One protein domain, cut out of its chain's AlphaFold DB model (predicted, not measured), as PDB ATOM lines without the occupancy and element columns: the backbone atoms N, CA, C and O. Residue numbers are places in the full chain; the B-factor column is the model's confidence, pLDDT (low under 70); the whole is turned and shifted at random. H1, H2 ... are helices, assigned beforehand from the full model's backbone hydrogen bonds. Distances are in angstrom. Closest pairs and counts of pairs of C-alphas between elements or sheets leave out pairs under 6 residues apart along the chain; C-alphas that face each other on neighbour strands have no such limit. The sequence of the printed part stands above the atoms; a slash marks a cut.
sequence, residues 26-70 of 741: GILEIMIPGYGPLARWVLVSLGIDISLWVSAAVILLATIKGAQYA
ATOM      1  N   GLY A  26      33.997 -16.833  10.493       68.31
ATOM      2  CA  GLY A  26      34.860 -15.707  10.113       68.31
ATOM      3  C   GLY A  26      34.113 -14.487   9.545       68.31
ATOM      4  O   GLY A  26      34.566 -13.364   9.723       68.31
ATOM      5  N   ILE A  27      32.942 -14.665   8.920       67.19
ATOM      6  CA  ILE A  27      32.090 -13.542   8.482       67.19
ATOM      7  C   ILE A  27      31.427 -12.878   9.696       67.19
ATOM      8  O   ILE A  27      31.333 -11.653   9.755       67.19
ATOM      9  N   LEU A  28      31.004 -13.672  10.685       71.06
ATOM     10  CA  LEU A  28      30.431 -13.153  11.930       71.06
ATOM     11  C   LEU A  28      31.479 -12.428  12.788       71.06
ATOM     12  O   LEU A  28      31.161 -11.407  13.383       71.06
ATOM     13  N   GLU A  29      32.732 -12.887  12.790       74.75
ATOM     14  CA  GLU A  29      33.850 -12.229  13.484       74.75
ATOM     15  C   GLU A  29      34.301 -10.917  12.809       74.75
ATOM     16  O   GLU A  29      34.700  -9.979  13.497       74.75
ATOM     17  N   ILE A  30      34.155 -10.800  11.481       75.94
ATOM     18  CA  ILE A  30      34.328  -9.532  10.745       75.94
ATOM     19  C   ILE A  30      33.178  -8.551  11.036       75.94
ATOM     20  O   ILE A  30      33.411  -7.348  11.153       75.94
ATOM     21  N   MET A  31      31.939  -9.043  11.157       69.50
ATOM     22  CA  MET A  31      30.762  -8.222  11.485       69.50
ATOM     23  C   MET A  31      30.732  -7.775  12.956       69.50
ATOM     24  O   MET A  31      30.253  -6.683  13.257       69.50
ATOM     25  N   ILE A  32      31.202  -8.628  13.871       76.31
ATOM     26  CA  ILE A  32      31.159  -8.434  15.325       76.31
ATOM     27  C   ILE A  32      32.526  -8.849  15.909       76.31
ATOM     28  O   ILE A  32      32.746 -10.029  16.202       76.31
ATOM     29  N   PRO A  33      33.461  -7.901  16.105       75.94
ATOM     30  CA  PRO A  33      34.770  -8.195  16.683       75.94
ATOM     31  C   PRO A  33      34.659  -8.850  18.068       75.94
ATOM     32  O   PRO A  33      33.932  -8.369  18.935       75.94
ATOM     33  N   GLY A  34      35.386  -9.951  18.284       74.88
ATOM     34  CA  GLY A  34      35.334 -10.727  19.533       74.88
ATOM     35  C   GLY A  34      34.176 -11.732  19.628       74.88
ATOM     36  O   GLY A  34      34.021 -12.388  20.659       74.88
ATOM     37  N   TYR A  35      33.389 -11.905  18.560       78.81
ATOM     38  CA  TYR A  35      32.293 -12.874  18.505       78.81
ATOM     39  C   TYR A  35      32.740 -14.333  18.718       78.81
ATOM     40  O   TYR A  35      32.080 -15.062  19.459       78.81
ATOM     41  N   GLY A  36      33.863 -14.763  18.127       76.12
ATOM     42  CA  GLY A  36      34.346 -16.149  18.208       76.12
ATOM     43  C   GLY A  36      34.570 -16.653  19.646       76.12
ATOM     44  O   GLY A  36      33.996 -17.679  20.025       76.12
ATOM     45  N   PRO A  37      35.349 -15.937  20.484       80.19
ATOM     46  CA  PRO A  37      35.506 -16.257  21.904       80.19
ATOM     47  C   PRO A  37      34.185 -16.273  22.687       80.19
ATOM     48  O   PRO A  37      33.957 -17.188  23.479       80.19
ATOM     49  N   LEU A  38      33.295 -15.303  22.440       74.31
ATOM     50  CA  LEU A  38      32.011 -15.191  23.139       74.31
ATOM     51  C   LEU A  38      31.070 -16.358  22.804       74.31
ATOM     52  O   LEU A  38      30.497 -16.965  23.707       74.31
ATOM     53  N   ALA A  39      30.949 -16.712  21.521       73.44
ATOM     54  CA  ALA A  39      30.123 -17.830  21.069       73.44
ATOM     55  C   ALA A  39      30.611 -19.170  21.644       73.44
ATOM     56  O   ALA A  39      29.799 -19.971  22.105       73.44
ATOM     57  N   ARG A  40      31.935 -19.387  21.705       75.12
ATOM     58  CA  ARG A  40      32.524 -20.570  22.359       75.12
ATOM     59  C   ARG A  40      32.235 -20.609  23.861       75.12
ATOM     60  O   ARG A  40      31.877 -21.665  24.372       75.12
ATOM     61  N   TRP A  41      32.355 -19.479  24.563       79.94
ATOM     62  CA  TRP A  41      32.066 -19.412  25.998       79.94
ATOM     63  C   TRP A  41      30.590 -19.697  26.315       79.94
ATOM     64  O   TRP A  41      30.310 -20.461  27.238       79.94
ATOM     65  N   VAL A  42      29.652 -19.156  25.528       75.94
ATOM     66  CA  VAL A  42      28.214 -19.456  25.665       75.94
ATOM     67  C   VAL A  42      27.914 -20.927  25.370       75.94
ATOM     68  O   VAL A  42      27.210 -21.560  26.155       75.94
ATOM     69  N   LEU A  43      28.474 -21.491  24.294       77.31
ATOM     70  CA  LEU A  43      28.278 -22.901  23.944       77.31
ATOM     71  C   LEU A  43      28.750 -23.834  25.073       77.31
ATOM     72  O   LEU A  43      28.047 -24.778  25.417       77.31
ATOM     73  N   VAL A  44      29.900 -23.539  25.692       78.81
ATOM     74  CA  VAL A  44      30.445 -24.324  26.817       78.81
ATOM     75  C   VAL A  44      29.668 -24.108  28.123       78.81
ATOM     76  O   VAL A  44      29.506 -25.052  28.890       78.81
ATOM     77  N   SER A  45      29.174 -22.894  28.386       77.88
ATOM     78  CA  SER A  45      28.531 -22.549  29.668       77.88
ATOM     79  C   SER A  45      27.033 -22.864  29.722       77.88
ATOM     80  O   SER A  45      26.497 -23.071  30.807       77.88
ATOM     81  N   LEU A  46      26.344 -22.864  28.573       77.94
ATOM     82  CA  LEU A  46      24.883 -23.008  28.478       77.94
ATOM     83  C   LEU A  46      24.423 -24.101  27.496       77.94
ATOM     84  O   LEU A  46      23.227 -24.365  27.420       77.94
ATOM     85  N   GLY A  47      25.325 -24.726  26.729       73.69
ATOM     86  CA  GLY A  47      24.978 -25.772  25.755       73.69
ATOM     87  C   GLY A  47      24.233 -25.279  24.506       73.69
ATOM     88  O   GLY A  47      23.778 -26.093  23.707       73.69
ATOM     89  N   ILE A  48      24.091 -23.961  24.329       76.88
ATOM     90  CA  ILE A  48      23.313 -23.346  23.245       76.88
ATOM     91  C   ILE A  48      24.257 -22.808  22.167       76.88
ATOM     92  O   ILE A  48      25.088 -21.937  22.437       76.88
ATOM     93  N   ASP A  49      24.078 -23.259  20.925       75.88
ATOM     94  CA  ASP A  49      24.729 -22.641  19.770       75.88
ATOM     95  C   ASP A  49      24.051 -21.307  19.419       75.88
ATOM     96  O   ASP A  49      22.985 -21.243  18.799       75.88
ATOM     97  N   ILE A  50      24.698 -20.213  19.822       76.88
ATOM     98  CA  ILE A  50      24.236 -18.855  19.537       76.88
ATOM     99  C   ILE A  50      24.424 -18.467  18.055       76.88
ATOM    100  O   ILE A  50      23.843 -17.477  17.608       76.88
ATOM    101  N   SER A  51      25.212 -19.218  17.272       74.38
ATOM    102  CA  SER A  51      25.553 -18.859  15.888       74.38
ATOM    103  C   SER A  51      24.376 -18.926  14.928       74.38
ATOM    104  O   SER A  51      24.254 -18.035  14.090       74.38
ATOM    105  N   LEU A  52      23.455 -19.875  15.118       77.25
ATOM    106  CA  LEU A  52      22.203 -19.960  14.362       77.25
ATOM    107  C   LEU A  52      21.299 -18.734  14.595       77.25
ATOM    108  O   LEU A  52      20.674 -18.219  13.669       77.25
ATOM    109  N   TRP A  53      21.248 -18.234  15.832       80.50
ATOM    110  CA  TRP A  53      20.449 -17.058  16.187       80.50
ATOM    111  C   TRP A  53      21.089 -15.760  15.691       80.50
ATOM    112  O   TRP A  53      20.390 -14.874  15.198       80.50
ATOM    113  N   VAL A  54      22.419 -15.653  15.763       81.81
ATOM    114  CA  VAL A  54      23.161 -14.488  15.260       81.81
ATOM    115  C   VAL A  54      23.193 -14.460  13.727       81.81
ATOM    116  O   VAL A  54      23.007 -13.387  13.157       81.81
ATOM    117  N   SER A  55      23.333 -15.600  13.036       81.44
ATOM    118  CA  SER A  55      23.220 -15.654  11.571       81.44
ATOM    119  C   SER A  55      21.819 -15.252  11.109       81.44
ATOM    120  O   SER A  55      21.694 -14.386  10.240       81.44
ATOM    121  N   ALA A  56      20.769 -15.786  11.743       83.12
ATOM    122  CA  ALA A  56      19.386 -15.405  11.469       83.12
ATOM    123  C   ALA A  56      19.139 -13.905  11.717       83.12
ATOM    124  O   ALA A  56      18.527 -13.242  10.879       83.12
ATOM    125  N   ALA A  57      19.663 -13.337  12.810       84.38
ATOM    126  CA  ALA A  57      19.553 -11.908  13.102       84.38
ATOM    127  C   ALA A  57      20.294 -11.028  12.075       84.38
ATOM    128  O   ALA A  57      19.752 -10.015  11.635       84.38
ATOM    129  N   VAL A  58      21.496 -11.421  11.637       85.94
ATOM    130  CA  VAL A  58      22.254 -10.712  10.589       85.94
ATOM    131  C   VAL A  58      21.523 -10.772   9.243       85.94
ATOM    132  O   VAL A  58      21.402  -9.746   8.574       85.94
ATOM    133  N   ILE A  59      20.967 -11.927   8.866       87.00
ATOM    134  CA  ILE A  59      20.170 -12.094   7.638       87.00
ATOM    135  C   ILE A  59      18.866 -11.279   7.713       87.00
ATOM    136  O   ILE A  59      18.491 -10.622   6.739       87.00
ATOM    137  N   LEU A  60      18.199 -11.242   8.870       89.19
ATOM    138  CA  LEU A  60      17.007 -10.419   9.099       89.19
ATOM    139  C   LEU A  60      17.322  -8.916   9.000       89.19
ATOM    140  O   LEU A  60      16.612  -8.174   8.327       89.19
ATOM    141  N   LEU A  61      18.420  -8.454   9.601       90.75
ATOM    142  CA  LEU A  61      18.862  -7.060   9.482       90.75
ATOM    143  C   LEU A  61      19.258  -6.706   8.041       90.75
ATOM    144  O   LEU A  61      18.884  -5.638   7.553       90.75
ATOM    145  N   ALA A  62      19.958  -7.599   7.337       89.62
ATOM    146  CA  ALA A  62      20.342  -7.406   5.941       89.62
ATOM    147  C   ALA A  62      19.123  -7.347   5.006       89.62
ATOM    148  O   ALA A  62      19.050  -6.465   4.150       89.62
ATOM    149  N   THR A  63      18.130  -8.222   5.196       93.75
ATOM    150  CA  THR A  63      16.882  -8.212   4.414       93.75
ATOM    151  C   THR A  63      16.011  -6.996   4.731       93.75
ATOM    152  O   THR A  63      15.531  -6.355   3.798       93.75
ATOM    153  N   ILE A  64      15.891  -6.581   5.999       94.38
ATOM    154  CA  ILE A  64      15.220  -5.323   6.376       94.38
ATOM    155  C   ILE A  64      15.921  -4.116   5.733       94.38
ATOM    156  O   ILE A  64      15.251  -3.232   5.195       94.38
ATOM    157  N   LYS A  65      17.259  -4.058   5.743       92.75
ATOM    158  CA  LYS A  65      18.016  -2.952   5.128       92.75
ATOM    159  C   LYS A  65      17.941  -2.965   3.601       92.75
ATOM    160  O   LYS A  65      17.761  -1.903   3.006       92.75
ATOM    161  N   GLY A  66      17.984  -4.141   2.979       95.44
ATOM    162  CA  GLY A  66      17.743  -4.323   1.548       95.44
ATOM    163  C   GLY A  66      16.340  -3.872   1.139       95.44
ATOM    164  O   GLY A  66      16.201  -3.108   0.189       95.44
ATOM    165  N   ALA A  67      15.312  -4.249   1.904       95.06
ATOM    166  CA  ALA A  67      13.932  -3.816   1.686       95.06
ATOM    167  C   ALA A  67      13.754  -2.299   1.879       95.06
ATOM    168  O   ALA A  67      13.097  -1.659   1.061       95.06
ATOM    169  N   GLN A  68      14.384  -1.696   2.896       94.56
ATOM    170  CA  GLN A  68      14.390  -0.237   3.093       94.56
ATOM    171  C   GLN A  68      15.042   0.495   1.906       94.56
ATOM    172  O   GLN A  68      14.485   1.471   1.405       94.56
ATOM    173  N   TYR A  69      16.187   0.008   1.416       94.31
ATOM    174  CA  TYR A  69      16.867   0.581   0.252       94.31
ATOM    175  C   TYR A  69      16.040   0.427  -1.036       94.31
ATOM    176  O   TYR A  69      15.836   1.401  -1.766       94.31
ATOM    177  N   ALA A  70      15.506  -0.772  -1.284       94.25
ATOM    178  CA  ALA A  70      14.643  -1.058  -2.424       94.25
ATOM    179  C   ALA A  70      13.370  -0.201  -2.397       94.25
ATOM    180  O   ALA A  70      13.010   0.369  -3.423       94.25
TER     181      ALA A  70
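What this domain is: This is residues 26 to 70 of the 741 residues of the protein "P-loop containing nucleoside triphosphate hydrolase protein" of Dissoconium aciculare CBS 342.82 (UniProt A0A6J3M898). An open V of two helices, H2 and the longer H3, is joined at the turn of residues 47 to 50, with short H1 making a corner with H2 at the end of H2 away from that turn; residues 59 to 70 of H3 stick out and make the length. The printed part has 45 residues, with three named helices in the order H1, H2, H3 and no named strand: all helix. It is loose, with a radius of gyration of the C-alphas of 12.6 A, and spans 41 by 18 by 10 A.

How they stand to each other: Start at H1, residues 26 to 31, which touches H2, residues 35 to 46, only at the corner, through residues 35 to 36 of H2 alone. Their closest C-alphas, of Glu 29 and Tyr 35, are 5.3 A apart, and their lines are about perpendicular at 74 degrees. H3, residues 51 to 70, is close to H2 but not clearly touching; their closest C-alphas, of Ala 39 and Ser 51, are 7.0 A apart, at a steep tilt of 46 degrees, opposite ways. H3 is also close to H1 but not clearly touching, with closest C-alphas of Leu 28 and Ser 55 at 7.6 A. In H1, H2 and H3 every O i to N i+4 pair is within hydrogen-bond range.

Where its parts are: Find C-alpha 26 at (34.860, -15.707, 10.113), where H1 begins. H2 runs 16.0 A from C-alpha 35; H3 runs 27.8 A to C-alpha 70 at (14.643, -1.058, -2.424).

The domain as a whole: The C-alphas of Ser 45 and Ala 70, the two farthest apart, are 41.0 A apart. The printed part has no cut, and both links are tight. Look for pLDDT under 70 at residues 26, 27 and 31.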